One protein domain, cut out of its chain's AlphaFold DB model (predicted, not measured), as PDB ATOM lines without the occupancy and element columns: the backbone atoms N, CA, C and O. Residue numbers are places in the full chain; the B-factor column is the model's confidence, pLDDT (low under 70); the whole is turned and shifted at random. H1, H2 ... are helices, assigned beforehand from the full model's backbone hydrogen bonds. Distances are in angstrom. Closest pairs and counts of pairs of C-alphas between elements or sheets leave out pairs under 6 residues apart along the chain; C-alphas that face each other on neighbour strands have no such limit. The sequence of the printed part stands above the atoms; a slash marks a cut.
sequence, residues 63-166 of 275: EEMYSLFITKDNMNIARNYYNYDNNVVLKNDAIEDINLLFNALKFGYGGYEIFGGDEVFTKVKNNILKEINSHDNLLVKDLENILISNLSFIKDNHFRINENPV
ATOM      1  N   GLU A  63      51.875  36.974   6.561       77.50
ATOM      2  CA  GLU A  63      52.883  36.685   7.585       77.50
ATOM      3  C   GLU A  63      52.330  36.866   9.005       77.50
ATOM      4  O   GLU A  63      52.469  35.976   9.842       77.50
ATOM      5  N   GLU A  64      51.621  37.966   9.254       76.88
ATOM      6  CA  GLU A  64      50.940  38.205  10.530       76.88
ATOM      7  C   GLU A  64      49.813  37.188  10.773       76.88
ATOM      8  O   GLU A  64      49.609  36.736  11.895       76.88
ATOM      9  N   MET A  65      49.104  36.754   9.728       76.62
ATOM     10  CA  MET A  65      48.130  35.671   9.861       76.62
ATOM     11  C   MET A  65      48.830  34.354  10.217       76.62
ATOM     12  O   MET A  65      48.308  33.571  11.010       76.62
ATOM     13  N   TYR A  66      50.018  34.102   9.654       75.19
ATOM     14  CA  TYR A  66      50.775  32.898   9.968       75.19
ATOM     15  C   TYR A  66      51.306  32.866  11.399       75.19
ATOM     16  O   TYR A  66      51.351  31.783  11.983       75.19
ATOM     17  N   SER A  67      51.646  34.019  11.982       74.31
ATOM     18  CA  SER A  67      52.100  34.095  13.375       74.31
ATOM     19  C   SER A  67      51.000  33.762  14.391       74.31
ATOM     20  O   SER A  67      51.309  33.362  15.511       74.31
ATOM     21  N   LEU A  68      49.722  33.844  13.999       74.31
ATOM     22  CA  LEU A  68      48.592  33.407  14.826       74.31
ATOM     23  C   LEU A  68      48.411  31.882  14.865       74.31
ATOM     24  O   LEU A  68      47.715  31.376  15.748       74.31
ATOM     25  N   PHE A  69      48.995  31.126  13.928       73.00
ATOM     26  CA  PHE A  69      48.892  29.669  13.972       73.00
ATOM     27  C   PHE A  69      49.866  29.087  14.991       73.00
ATOM     28  O   PHE A  69      51.068  29.338  14.967       73.00
ATOM     29  N   ILE A  70      49.339  28.211  15.846       67.44
ATOM     30  CA  ILE A  70      50.147  27.421  16.770       67.44
ATOM     31  C   ILE A  70      51.074  26.519  15.949       67.44
ATOM     32  O   ILE A  70      50.617  25.631  15.222       67.44
ATOM     33  N   THR A  71      52.385  26.728  16.068       73.19
ATOM     34  CA  THR A  71      53.366  25.872  15.400       73.19
ATOM     35  C   THR A  71      53.488  24.526  16.112       73.19
ATOM     36  O   THR A  71      53.119  24.361  17.280       73.19
ATOM     37  N   LYS A  72      54.070  23.539  15.425       69.31
ATOM     38  CA  LYS A  72      54.368  22.229  16.019       69.31
ATOM     39  C   LYS A  72      55.231  22.351  17.283       69.31
ATOM     40  O   LYS A  72      55.035  21.584  18.222       69.31
ATOM     41  N   ASP A  73      56.139  23.321  17.325       70.38
ATOM     42  CA  ASP A  73      57.014  23.543  18.475       70.38
ATOM     43  C   ASP A  73      56.258  24.165  19.654       70.38
ATOM     44  O   ASP A  73      56.416  23.693  20.780       70.38
ATOM     45  N   ASN A  74      55.333  25.101  19.402       70.06
ATOM     46  CA  ASN A  74      54.415  25.594  20.437       70.06
ATOM     47  C   ASN A  74      53.579  24.446  21.037       70.06
ATOM     48  O   ASN A  74      53.443  24.352  22.256       70.06
ATOM     49  N   MET A  75      53.075  23.525  20.201       63.62
ATOM     50  CA  MET A  75      52.336  22.345  20.678       63.62
ATOM     51  C   MET A  75      53.213  21.390  21.497       63.62
ATOM     52  O   MET A  75      52.744  20.818  22.480       63.62
ATOM     53  N   ASN A  76      54.475  21.196  21.105       65.38
ATOM     54  CA  ASN A  76      55.410  20.329  21.824       65.38
ATOM     55  C   ASN A  76      55.775  20.896  23.204       65.38
ATOM     56  O   ASN A  76      55.859  20.130  24.163       65.38
ATOM     57  N   ILE A  77      55.950  22.218  23.313       67.00
ATOM     58  CA  ILE A  77      56.177  22.906  24.592       67.00
ATOM     59  C   ILE A  77      54.938  22.772  25.484       67.00
ATOM     60  O   ILE A  77      55.061  22.327  26.621       67.00
ATOM     61  N   ALA A  78      53.741  23.038  24.950       64.44
ATOM     62  CA  ALA A  78      52.485  22.914  25.696       64.44
ATOM     63  C   ALA A  78      52.200  21.479  26.187       64.44
ATOM     64  O   ALA A  78      51.568  21.278  27.221       64.44
ATOM     65  N   ARG A  79      52.673  20.458  25.458       58.53
ATOM     66  CA  ARG A  79      52.470  19.041  25.804       58.53
ATOM     67  C   ARG A  79      53.302  18.589  27.009       58.53
ATOM     68  O   ARG A  79      52.933  17.613  27.663       58.53
ATOM     69  N   ASN A  80      54.397  19.281  27.312       60.22
ATOM     70  CA  ASN A  80      55.218  19.005  28.483       60.22
ATOM     71  C   ASN A  80      54.756  19.902  29.636       60.22
ATOM     72  O   ASN A  80      55.292  20.986  29.851       60.22
ATOM     73  N   TYR A  81      53.728  19.447  30.355       57.12
ATOM     74  CA  TYR A  81      53.122  20.157  31.483       57.12
ATOM     75  C   TYR A  81      54.088  20.208  32.680       57.12
ATOM     76  O   TYR A  81      54.019  19.397  33.604       57.12
ATOM     77  N   TYR A  82      55.045  21.129  32.646       64.25
ATOM     78  CA  TYR A  82      55.863  21.475  33.800       64.25
ATOM     79  C   TYR A  82      55.142  22.553  34.615       64.25
ATOM     80  O   TYR A  82      54.516  23.453  34.060       64.25
ATOM     81  N   ASN A  83      55.232  22.471  35.943       69.38
ATOM     82  CA  ASN A  83      54.735  23.539  36.803       69.38
ATOM     83  C   ASN A  83      55.708  24.728  36.726       69.38
ATOM     84  O   ASN A  83      56.820  24.653  37.252       69.38
ATOM     85  N   TYR A  84      55.274  25.795  36.059       78.44
ATOM     86  CA  TYR A  84      56.027  27.035  35.881       78.44
ATOM     87  C   TYR A  84      55.471  28.195  36.710       78.44
ATOM     88  O   TYR A  84      55.888  29.326  36.495       78.44
ATOM     89  N   ASP A  85      54.560  27.944  37.655       82.38
ATOM     90  CA  ASP A  85      53.805  28.989  38.363       82.38
ATOM     91  C   ASP A  85      54.709  30.063  38.988       82.38
ATOM     92  O   ASP A  85      54.372  31.246  38.965       82.38
ATOM     93  N   ASN A  86      55.873  29.647  39.497       87.81
ATOM     94  CA  ASN A  86      56.852  30.507  40.168       87.81
ATOM     95  C   ASN A  86      57.918  31.096  39.229       87.81
ATOM     96  O   ASN A  86      58.831  31.778  39.697       87.81
ATOM     97  N   ASN A  87      57.858  30.812  37.927       90.44
ATOM     98  CA  ASN A  87      58.789  31.399  36.973       90.44
ATOM     99  C   ASN A  87      58.446  32.869  36.752       90.44
ATOM    100  O   ASN A  87      57.279  33.237  36.625       90.44
ATOM    101  N   VAL A  88      59.486  33.696  36.663       92.81
ATOM    102  CA  VAL A  88      59.349  35.113  36.325       92.81
ATOM    103  C   VAL A  88      59.177  35.253  34.816       92.81
ATOM    104  O   VAL A  88      59.958  34.698  34.045       92.81
ATOM    105  N   VAL A  89      58.173  36.025  34.411       92.50
ATOM    106  CA  VAL A  89      57.919  36.426  33.028       92.50
ATOM    107  C   VAL A  89      58.452  37.842  32.831       92.50
ATOM    108  O   VAL A  89      58.179  38.742  33.632       92.50
ATOM    109  N   LEU A  90      59.221  38.065  31.765       94.62
ATOM    110  CA  LEU A  90      59.668  39.409  31.416       94.62
ATOM    111  C   LEU A  90      58.467  40.237  30.948       94.62
ATOM    112  O   LEU A  90      57.656  39.777  30.150       94.62
ATOM    113  N   LYS A  91      58.359  41.486  31.416       94.31
ATOM    114  CA  LYS A  91      57.223  42.361  31.071       94.31
ATOM    115  C   LYS A  91      57.038  42.533  29.565       94.31
ATOM    116  O   LYS A  91      55.905  42.556  29.104       94.31
ATOM    117  N   ASN A  92      58.133  42.666  28.817       94.44
ATOM    118  CA  ASN A  92      58.068  42.840  27.366       94.44
ATOM    119  C   ASN A  92      57.468  41.603  26.688       94.44
ATOM    120  O   ASN A  92      56.544  41.760  25.895       94.44
ATOM    121  N   ASP A  93      57.914  40.407  27.079       93.12
ATOM    122  CA  ASP A  93      57.391  39.135  26.570       93.12
ATOM    123  C   ASP A  93      55.901  38.992  26.913       93.12
ATOM    124  O   ASP A  93      55.084  38.710  26.044       93.12
ATOM    125  N   ALA A  94      55.511  39.313  28.154       95.00
ATOM    126  CA  ALA A  94      54.103  39.308  28.551       95.00
ATOM    127  C   ALA A  94      53.263  40.277  27.700       95.00
ATOM    128  O   ALA A  94      52.160  39.942  27.285       95.00
ATOM    129  N   ILE A  95      53.760  41.485  27.420       96.06
ATOM    130  CA  ILE A  95      53.053  42.464  26.580       96.06
ATOM    131  C   ILE A  95      52.901  41.947  25.142       96.06
ATOM    132  O   ILE A  95      51.835  42.123  24.545       96.06
ATOM    133  N   GLU A  96      53.934  41.319  24.583       93.81
ATOM    134  CA  GLU A  96      53.887  40.701  23.255       93.81
ATOM    135  C   GLU A  96      52.857  39.565  23.204       93.81
ATOM    136  O   GLU A  96      51.971  39.586  22.344       93.81
ATOM    137  N   ASP A  97      52.870  38.670  24.193       92.56
ATOM    138  CA  ASP A  97      51.908  37.574  24.329       92.56
ATOM    139  C   ASP A  97      50.465  38.084  24.454       92.56
ATOM    140  O   ASP A  97      49.556  37.557  23.809       92.56
ATOM    141  N   ILE A  98      50.225  39.153  25.226       96.50
ATOM    142  CA  ILE A  98      48.897  39.777  25.323       96.50
ATOM    143  C   ILE A  98      48.464  40.368  23.978       96.50
ATOM    144  O   ILE A  98      47.299  40.247  23.595       96.50
ATOM    145  N   ASN A  99      49.366  40.999  23.227       94.56
ATOM    146  CA  ASN A  99      49.028  41.504  21.898       94.56
ATOM    147  C   ASN A  99      48.653  40.367  20.941       94.56
ATOM    148  O   ASN A  99      47.633  40.473  20.252       94.56
ATOM    149  N   LEU A 100      49.427  39.282  20.947       90.81
ATOM    150  CA  LEU A 100      49.167  38.096  20.140       90.81
ATOM    151  C   LEU A 100      47.831  37.443  20.514       90.81
ATOM    152  O   LEU A 100      47.009  37.181  19.635       90.81
ATOM    153  N   LEU A 101      47.570  37.255  21.812       93.25
ATOM    154  CA  LEU A 101      46.319  36.701  22.326       93.25
ATOM    155  C   LEU A 101      45.112  37.503  21.836       93.25
ATOM    156  O   LEU A 101      44.165  36.926  21.311       93.25
ATOM    157  N   PHE A 102      45.127  38.831  21.968       95.25
ATOM    158  CA  PHE A 102      43.983  39.650  21.559       95.25
ATOM    159  C   PHE A 102      43.776  39.685  20.040       95.25
ATOM    160  O   PHE A 102      42.631  39.772  19.594       95.25
ATOM    161  N   ASN A 103      44.838  39.533  19.247       91.31
ATOM    162  CA  ASN A 103      44.706  39.323  17.806       91.31
ATOM    163  C   ASN A 103      44.073  37.955  17.498       91.31
ATOM    164  O   ASN A 103      43.147  37.875  16.690       91.31
ATOM    165  N   ALA A 104      44.511  36.893  18.182       89.44
ATOM    166  CA  ALA A 104      43.930  35.559  18.039       89.44
ATOM    167  C   ALA A 104      42.449  35.530  18.453       89.44
ATOM    168  O   ALA A 104      41.637  34.890  17.790       89.44
ATOM    169  N   LEU A 105      42.069  36.268  19.500       92.44
ATOM    170  CA  LEU A 105      40.671  36.420  19.904       92.44
ATOM    171  C   LEU A 105      39.858  37.146  18.828       92.44
ATOM    172  O   LEU A 105      38.820  36.637  18.417       92.44
ATOM    173  N   LYS A 106      40.349  38.279  18.317       91.19
ATOM    174  CA  LYS A 106      39.641  39.067  17.298       91.19
ATOM    175  C   LYS A 106      39.369  38.287  16.013       91.19
ATOM    176  O   LYS A 106      38.281  38.385  15.454       91.19
ATOM    177  N   PHE A 107      40.349  37.522  15.534       86.38
ATOM    178  CA  PHE A 107      40.256  36.858  14.229       86.38
ATOM    179  C   PHE A 107      39.928  35.362  14.300       86.38
ATOM    180  O   PHE A 107      39.576  34.771  13.280       86.38
ATOM    181  N   GLY A 108      40.040  34.737  15.475       83.88
ATOM    182  CA  GLY A 108      39.902  33.288  15.644       83.88
ATOM    183  C   GLY A 108      38.853  32.843  16.664       83.88
ATOM    184  O   GLY A 108      38.458  31.675  16.637       83.88
ATOM    185  N   TYR A 109      38.369  33.722  17.548       89.25
ATOM    186  CA  TYR A 109      37.378  33.344  18.555       89.25
ATOM    187  C   TYR A 109      35.953  33.654  18.087       89.25
ATOM    188  O   TYR A 109      35.535  34.806  18.032       89.25
ATOM    189  N   GLY A 110      35.161  32.613  17.813       85.50
ATOM    190  CA  GLY A 110      33.778  32.768  17.336       85.50
ATOM    191  C   GLY A 110      32.841  33.518  18.296       85.50
ATOM    192  O   GLY A 110      31.803  34.008  17.867       85.50
ATOM    193  N   GLY A 111      33.203  33.631  19.580       88.75
ATOM    194  CA  GLY A 111      32.458  34.410  20.572       88.75
ATOM    195  C   GLY A 111      32.795  35.905  20.603       88.75
ATOM    196  O   GLY A 111      32.178  36.625  21.379       88.75
ATOM    197  N   TYR A 112      33.752  36.388  19.803       91.69
ATOM    198  CA  TYR A 112      34.291  37.750  19.913       91.69
ATOM    199  C   TYR A 112      33.214  38.847  19.838       91.69
ATOM    200  O   TYR A 112      33.024  39.591  20.800       91.69
ATOM    201  N   GLU A 113      32.448  38.891  18.746       88.31
ATOM    202  CA  GLU A 113      31.373  39.881  18.570       88.31
ATOM    203  C   GLU A 113      30.204  39.648  19.542       88.31
ATOM    204  O   GLU A 113      29.625  40.594  20.072       88.31
ATOM    205  N   ILE A 114      29.911  38.386  19.876       89.00
ATOM    206  CA  ILE A 114      28.847  38.017  20.827       89.00
ATOM    207  C   ILE A 114      29.125  38.592  22.226       89.00
ATOM    208  O   ILE A 114      28.196  38.982  22.933       89.00
ATOM    209  N   PHE A 115      30.396  38.657  22.630       92.56
ATOM    210  CA  PHE A 115      30.812  39.169  23.938       92.56
ATOM    211  C   PHE A 115      31.242  40.647  23.918       92.56
ATOM    212  O   PHE A 115      31.900  41.105  24.852       92.56
ATOM    213  N   GLY A 116      30.829  41.410  22.898       91.12
ATOM    214  CA  GLY A 116      30.954  42.871  22.856       91.12
ATOM    215  C   GLY A 116      32.093  43.422  21.993       91.12
ATOM    216  O   GLY A 116      32.375  44.618  22.077       91.12
ATOM    217  N   GLY A 117      32.739  42.572  21.188       92.75
ATOM    218  CA  GLY A 117      33.619  42.986  20.091       92.75
ATOM    219  C   GLY A 117      34.754  43.937  20.492       92.75
ATOM    220  O   GLY A 117      35.262  43.912  21.618       92.75
ATOM    221  N   ASP A 118      35.160  44.803  19.560       94.38
ATOM    222  CA  ASP A 118      36.305  45.711  19.731       94.38
ATOM    223  C   ASP A 118      36.194  46.605  20.978       94.38
ATOM    224  O   ASP A 118      37.203  46.828  21.655       94.38
ATOM    225  N   GLU A 119      34.994  47.087  21.318       94.62
ATOM    226  CA  GLU A 119      34.776  47.977  22.467       94.62
ATOM    227  C   GLU A 119      35.179  47.298  23.785       94.62
ATOM    228  O   GLU A 119      35.989  47.830  24.556       94.62
ATOM    229  N   VAL A 120      34.643  46.100  24.034       97.19
ATOM    230  CA  VAL A 120      34.887  45.368  25.279       97.19
ATOM    231  C   VAL A 120      36.309  44.818  25.303       97.19
ATOM    232  O   VAL A 120      37.041  45.040  26.273       97.19
ATOM    233  N   PHE A 121      36.746  44.155  24.231       97.31
ATOM    234  CA  PHE A 121      38.051  43.499  24.207       97.31
ATOM    235  C   PHE A 121      39.207  44.508  24.254       97.31
ATOM    236  O   PHE A 121      40.175  44.277  24.978       97.31
ATOM    237  N   THR A 122      39.113  45.663  23.586       97.38
ATOM    238  CA  THR A 122      40.167  46.696  23.659       97.38
ATOM    239  C   THR A 122      40.296  47.265  25.069       97.38
ATOM    240  O   THR A 122      41.406  47.443  25.579       97.38
ATOM    241  N   LYS A 123      39.167  47.518  25.741       98.12
ATOM    242  CA  LYS A 123      39.160  47.993  27.128       98.12
ATOM    243  C   LYS A 123      39.825  46.984  28.065       98.12
ATOM    244  O   LYS A 123      40.670  47.365  28.874       98.12
ATOM    245  N   VAL A 124      39.473  45.707  27.932       98.19
ATOM    246  CA  VAL A 124      40.035  44.626  28.748       98.19
ATOM    247  C   VAL A 124      41.532  44.448  28.480       98.19
ATOM    248  O   VAL A 124      42.310  44.366  29.428       98.19
ATOM    249  N   LYS A 125      41.961  44.485  27.213       98.56
ATOM    250  CA  LYS A 125      43.381  44.457  26.836       98.56
ATOM    251  C   LYS A 125      44.173  45.555  27.543       98.56
ATOM    252  O   LYS A 125      45.203  45.284  28.153       98.56
ATOM    253  N   ASN A 126      43.676  46.791  27.500       98.31
ATOM    254  CA  ASN A 126      44.341  47.930  28.132       98.31
ATOM    255  C   ASN A 126      44.427  47.782  29.659       98.31
ATOM    256  O   ASN A 126      45.443  48.152  30.249       98.31
ATOM    257  N   ASN A 127      43.401  47.211  30.297       98.44
ATOM    258  CA  ASN A 127      43.431  46.911  31.730       98.44
ATOM    259  C   ASN A 127      44.501  45.868  32.068       98.44
ATOM    260  O   ASN A 127      45.318  46.115  32.952       98.44
ATOM    261  N   ILE A 128      44.567  44.765  31.315       98.44
ATOM    262  CA  ILE A 128      45.592  43.723  31.486       98.44
ATOM    263  C   ILE A 128      46.998  44.317  31.344       98.44
ATOM    264  O   ILE A 128      47.851  44.101  32.202       98.44
ATOM    265  N   LEU A 129      47.240  45.115  30.298       98.25
ATOM    266  CA  LEU A 129      48.535  45.768  30.083       98.25
ATOM    267  C   LEU A 129      48.896  46.720  31.233       98.25
ATOM    268  O   LEU A 129      50.060  46.805  31.630       98.25
ATOM    269  N   LYS A 130      47.917  47.431  31.798       97.75
ATOM    270  CA  LYS A 130      48.129  48.291  32.969       97.75
ATOM    271  C   LYS A 130      48.490  47.473  34.212       97.75
ATOM    272  O   LYS A 130      49.418  47.850  34.925       97.75
ATOM    273  N   GLU A 131      47.792  46.366  34.457       97.62
ATOM    274  CA  GLU A 131      48.080  45.464  35.576       97.62
ATOM    275  C   GLU A 131      49.481  44.859  35.451       97.62
ATOM    276  O   GLU A 131      50.270  44.993  36.384       97.62
ATOM    277  N   ILE A 132      49.853  44.320  34.286       97.00
ATOM    278  CA  ILE A 132      51.210  43.809  34.011       97.00
ATOM    279  C   ILE A 132      52.283  44.856  34.336       97.00
ATOM    280  O   ILE A 132      53.266  44.562  35.016       97.00
ATOM    281  N   ASN A 133      52.088  46.103  33.898       94.88
ATOM    282  CA  ASN A 133      53.064  47.170  34.127       94.88
ATOM    283  C   ASN A 133      53.231  47.532  35.611       94.88
ATOM    284  O   ASN A 133      54.329  47.928  36.007       94.88
ATOM    285  N   SER A 134      52.178  47.362  36.416       94.44
ATOM    286  CA  SER A 134      52.182  47.646  37.857       94.44
ATOM    287  C   SER A 134      52.861  46.584  38.730       94.44
ATOM    288  O   SER A 134      53.145  46.866  39.890       94.44
ATOM    289  N   HIS A 135      53.148  45.391  38.200       91.38
ATOM    290  CA  HIS A 135      53.855  44.343  38.944       91.38
ATOM    291  C   HIS A 135      55.365  44.579  38.901       91.38
ATOM    292  O   HIS A 135      55.910  44.798  37.826       91.38
ATOM    293  N   ASP A 136      56.076  44.502  40.025       87.81
ATOM    294  CA  ASP A 136      57.545  44.622  40.020       87.81
ATOM    295  C   ASP A 136      58.209  43.355  39.463       87.81
ATOM    296  O   ASP A 136      59.032  43.431  38.551       87.81
ATOM    297  N   ASN A 137      57.779  42.192  39.957       91.94
ATOM    298  CA  ASN A 137      58.125  40.874  39.436       91.94
ATOM    299  C   ASN A 137      56.827  40.171  39.040       91.94
ATOM    300  O   ASN A 137      55.975  39.949  39.896       91.94
ATOM    301  N   LEU A 138      56.675  39.847  37.757       95.38
ATOM    302  CA  LEU A 138      55.493  39.164  37.241       95.38
ATOM    303  C   LEU A 138      55.766  37.663  37.185       95.38
ATOM    304  O   LEU A 138      56.639  37.234  36.430       95.38
ATOM    305  N   LEU A 139      55.041  36.864  37.963       95.06
ATOM    306  CA  LEU A 139      55.106  35.410  37.847       95.06
ATOM    307  C   LEU A 139      54.145  34.903  36.767       95.06
ATOM    308  O   LEU A 139      53.146  35.553  36.448       95.06
ATOM    309  N   VAL A 140      54.394  33.698  36.251       91.81
ATOM    310  CA  VAL A 140      53.448  33.002  35.358       91.81
ATOM    311  C   VAL A 140      52.068  32.910  36.012       91.81
ATOM    312  O   VAL A 140      51.058  33.184  35.361       91.81
ATOM    313  N   LYS A 141      52.014  32.594  37.315       91.94
ATOM    314  CA  LYS A 141      50.740  32.505  38.032       91.94
ATOM    315  C   LYS A 141      50.014  33.846  38.137       91.94
ATOM    316  O   LYS A 141      48.786  33.878  38.066       91.94
ATOM    317  N   ASP A 142      50.754  34.942  38.281       95.19
ATOM    318  CA  ASP A 142      50.172  36.285  38.324       95.19
ATOM    319  C   ASP A 142      49.555  36.637  36.971       95.19
ATOM    320  O   ASP A 142      48.398  37.048  36.915       95.19
ATOM    321  N   LEU A 143      50.276  36.384  35.871       95.69
ATOM    322  CA  LEU A 143      49.770  36.608  34.516       95.69
ATOM    323  C   LEU A 143      48.509  35.775  34.227       95.69
ATOM    324  O   LEU A 143      47.536  36.302  33.689       95.69
ATOM    325  N   GLU A 144      48.490  34.503  34.636       94.38
ATOM    326  CA  GLU A 144      47.310  33.635  34.533       94.38
ATOM    327  C   GLU A 144      46.104  34.226  35.284       94.38
ATOM    328  O   GLU A 144      45.002  34.307  34.739       94.38
ATOM    329  N   ASN A 145      46.309  34.687  36.521       95.31
ATOM    330  CA  ASN A 145      45.249  35.278  37.337       95.31
ATOM    331  C   ASN A 145      44.731  36.599  36.748       95.31
ATOM    332  O   ASN A 145      43.515  36.809  36.716       95.31
ATOM    333  N   ILE A 146      45.628  37.464  36.257       97.31
ATOM    334  CA  ILE A 146      45.277  38.719  35.574       97.31
ATOM    335  C   ILE A 146      44.384  38.411  34.368       97.31
ATOM    336  O   ILE A 146      43.320  39.019  34.229       97.31
ATOM    337  N   LEU A 147      44.779  37.439  33.537       97.62
ATOM    338  CA  LEU A 147      44.019  36.997  32.367       97.62
ATOM    339  C   LEU A 147      42.636  36.462  32.749       97.62
ATOM    340  O   LEU A 147      41.635  36.933  32.214       97.62
ATOM    341  N   ILE A 148      42.560  35.513  33.688       96.00
ATOM    342  CA  ILE A 148      41.289  34.907  34.120       96.00
ATOM    343  C   ILE A 148      40.336  35.965  34.682       96.00
ATOM    344  O   ILE A 148      39.147  35.957  34.364       96.00
ATOM    345  N   SER A 149      40.846  36.881  35.508       96.00
ATOM    346  CA  SER A 149      40.047  37.950  36.111       96.00
ATOM    347  C   SER A 149      39.472  38.886  35.043       96.00
ATOM    348  O   SER A 149      38.258  39.099  34.976       96.00
ATOM    349  N   ASN A 150      40.333  39.386  34.156       97.81
ATOM    350  CA  ASN A 150      39.961  40.364  33.139       97.81
ATOM    351  C   ASN A 150      39.085  39.773  32.021       97.81
ATOM    352  O   ASN A 150      38.237  40.477  31.477       97.81
ATOM    353  N   LEU A 151      39.236  38.484  31.704       97.12
ATOM    354  CA  LEU A 151      38.451  37.794  30.672       97.12
ATOM    355  C   LEU A 151      37.161  37.146  31.209       97.12
ATOM    356  O   LEU A 151      36.419  36.546  30.438       97.12
ATOM    357  N   SER A 152      36.845  37.295  32.502       94.62
ATOM    358  CA  SER A 152      35.682  36.667  33.164       94.62
ATOM    359  C   SER A 152      34.306  37.046  32.592       94.62
ATOM    360  O   SER A 152      33.313  36.372  32.872       94.62
ATOM    361  N   PHE A 153      34.233  38.090  31.763       95.00
ATOM    362  CA  PHE A 153      33.022  38.446  31.018       95.00
ATOM    363  C   PHE A 153      32.665  37.418  29.929       95.00
ATOM    364  O   PHE A 153      31.507  37.349  29.513       95.00
ATOM    365  N   ILE A 154      33.632  36.605  29.489       94.81
ATOM    366  CA  ILE A 154      33.433  35.528  28.519       94.81
ATOM    367  C   ILE A 154      32.735  34.360  29.222       94.81
ATOM    368  O   ILE A 154      33.350  33.590  29.961       94.81
ATOM    369  N   LYS A 155      31.431  34.204  28.973       91.06
ATOM    370  CA  LYS A 155      30.599  33.128  29.540       91.06
ATOM    371  C   LYS A 155      30.611  31.873  28.661       91.06
ATOM    372  O   LYS A 155      29.564  31.388  28.239       91.06
ATOM    373  N   ASP A 156      31.805  31.367  28.368       89.69
ATOM    374  CA  ASP A 156      32.029  30.176  27.543       89.69
ATOM    375  C   ASP A 156      32.777  29.100  28.340       89.69
ATOM    376  O   ASP A 156      33.912  29.291  28.773       89.69
ATOM    377  N   ASN A 157      32.145  27.935  28.507       84.75
ATOM    378  CA  ASN A 157      32.702  26.804  29.257       84.75
ATOM    379  C   ASN A 157      33.927  26.147  28.593       84.75
ATOM    380  O   ASN A 157      34.636  25.371  29.246       84.75
ATOM    381  N   HIS A 158      34.170  26.416  27.308       88.25
ATOM    382  CA  HIS A 158      35.357  25.940  26.596       88.25
ATOM    383  C   HIS A 158      36.539  26.903  26.738       88.25
ATOM    384  O   HIS A 158      37.677  26.491  26.523       88.25
ATOM    385  N   PHE A 159      36.285  28.159  27.115       91.88
ATOM    386  CA  PHE A 159      37.314  29.182  27.200       91.88
ATOM    387  C   PHE A 159      38.147  29.014  28.478       91.88
ATOM    388  O   PHE A 159      37.662  29.174  29.606       91.88
ATOM    389  N   ARG A 160      39.418  28.650  28.297       90.94
ATOM    390  CA  ARG A 160      40.346  28.278  29.370       90.94
ATOM    391  C   ARG A 160      41.680  28.984  29.198       90.94
ATOM    392  O   ARG A 160      42.159  29.131  28.078       90.94
ATOM    393  N   ILE A 161      42.296  29.345  30.317       90.56
ATOM    394  CA  ILE A 161      43.677  29.824  30.388       90.56
ATOM    395  C   ILE A 161      44.436  28.815  31.243       90.56
ATOM    396  O   ILE A 161      44.067  28.606  32.394       90.56
ATOM    397  N   ASN A 162      45.455  28.163  30.678       84.62
ATOM    398  CA  ASN A 162      46.232  27.126  31.371       84.62
ATOM    399  C   ASN A 162      45.340  26.038  32.019       84.62
ATOM    400  O   ASN A 162      45.402  25.795  33.219       84.62
ATOM    401  N   GLU A 163      44.417  25.458  31.237       83.00
ATOM    402  CA  GLU A 163      43.375  24.501  31.673       83.00
ATOM    403  C   GLU A 163      42.341  25.027  32.689       83.00
ATOM    404  O   GLU A 163      41.286  24.405  32.880       83.00
ATOM    405  N   ASN A 164      42.561  26.205  33.275       86.25
ATOM    406  CA  ASN A 164      41.632  26.825  34.205       86.25
ATOM    407  C   ASN A 164      40.488  27.506  33.444       86.25
ATOM    408  O   ASN A 164      40.728  28.377  32.601       86.25
ATOM    409  N   PRO A 165      39.227  27.119  33.707       90.06
ATOM    410  CA  PRO A 165      38.087  27.736  33.053       90.06
ATOM    411  C   PRO A 165      37.936  29.176  33.531       90.06
ATOM    412  O   PRO A 165      37.921  29.451  34.735       90.06
ATOM    413  N   VAL A 166      37.799  30.090  32.573       92.69
ATOM    414  CA  VAL A 166      37.524  31.500  32.865       92.69
ATOM    415  C   VAL A 166      36.105  31.639  33.411       92.69
ATOM    416  O   VAL A 166      35.888  32.264  34.451       92.69
TER     417      VAL A 166
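This is residues 63 to 166 of the 275 residues of an uncharacterized protein of Clostridium paraputrificum (UniProt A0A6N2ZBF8). Two long helices, H3 and H4, lie side by side as an antiparallel hairpin, and a shorter helix, H5, folds back on part of H4, so that the centres of the three make a triangle that is only partly closed, with few contacts between H3 and H5. The two short helices H1 and H2 lie off to one side of this core on an arm of the chain, of which residues 70 to 77 stick out free, and a tail without a named helix, residues 151 to 166, folds back near H5. The printed part has 104 residues with five named helices, in the order H1, H2, H3, H4, H5, and no named strand; the class is all helix. The whole is compact, with a radius of gyration of the C-alphas of 13.8 A, and spans 35 by 33 by 29 A along its three main axes.

The longest helices by residues are H3, residues 91 to 108, and H4, residues 117 to 134, with 18 residues each. They form a helical hairpin and touch, with 11 pairs of C-alphas within 8 A; the closest are those of Ile 95 and Leu 129, 6.6 A apart. Their lines stand at a shallow tilt of 12 degrees, and they run opposite ways. H5, residues 140 to 150, forms a second helical hairpin with H4. These two touch with 8 pairs of C-alphas within 8 A, the closest being those of Val 124 and Asn 150 at 6.1 A, and H4 touches H5 with residues 124 to 132 alone. They run opposite ways at a steep tilt of 37 degrees, only just beyond shallow. H3 and H5 are close but not clearly touching, with the closest C-alphas, those of Ala 94 and Leu 143, 7.9 A apart; they run the same way at a steep tilt of 43 degrees. H1, residues 63 to 67, touches no helix, but H1 and H3 are near each other, with 7 pairs of C-alphas within 10 A. H2, residues 72 to 79, touches no helix and is apart from H1, H3, H4 and H5. In H1, H2, H3, H4 and H5 every O i to N i+4 pair is within hydrogen-bond range. Outside the helices, residues 88 to 89 pair antiparallel with residues 138 to 139, and residues 160 to 161 pair antiparallel with residues 164 to 165.

H3 runs from C-alpha 91 at (57.223, 42.361, 31.071) to C-alpha 108 at (39.902, 33.288, 15.644), a length of 24.9 A. H4 measures 26.1 A from its first to its last C-alpha, and H5 measures 15.5 A, ending with C-alpha 150 at (39.961, 40.364, 33.139). H2 is 10.5 A long. The printed part begins with H1, whose C-alpha 63 is at (52.883, 36.685, 7.585).

The two C-alphas farthest apart are those of Asn 80 and Glu 119, at 36.0 A, and the first and last printed C-alphas, of Glu 63 and Val 166, are 30.0 A apart. The printed part has no cut. The link from H2 to H3, with 11 residues, is long; the link from H3 to H4, with 8 residues, is short; those from H1 to H2 and from H4 to H5 are tight. Residues 70 to 77, of which 72 to 77 belong to H2, stand free. The mean pLDDT of the printed part is 88.0; residue 70, residue 72 and residues 75 to 83 are under 70, and H2 has a mean of 66.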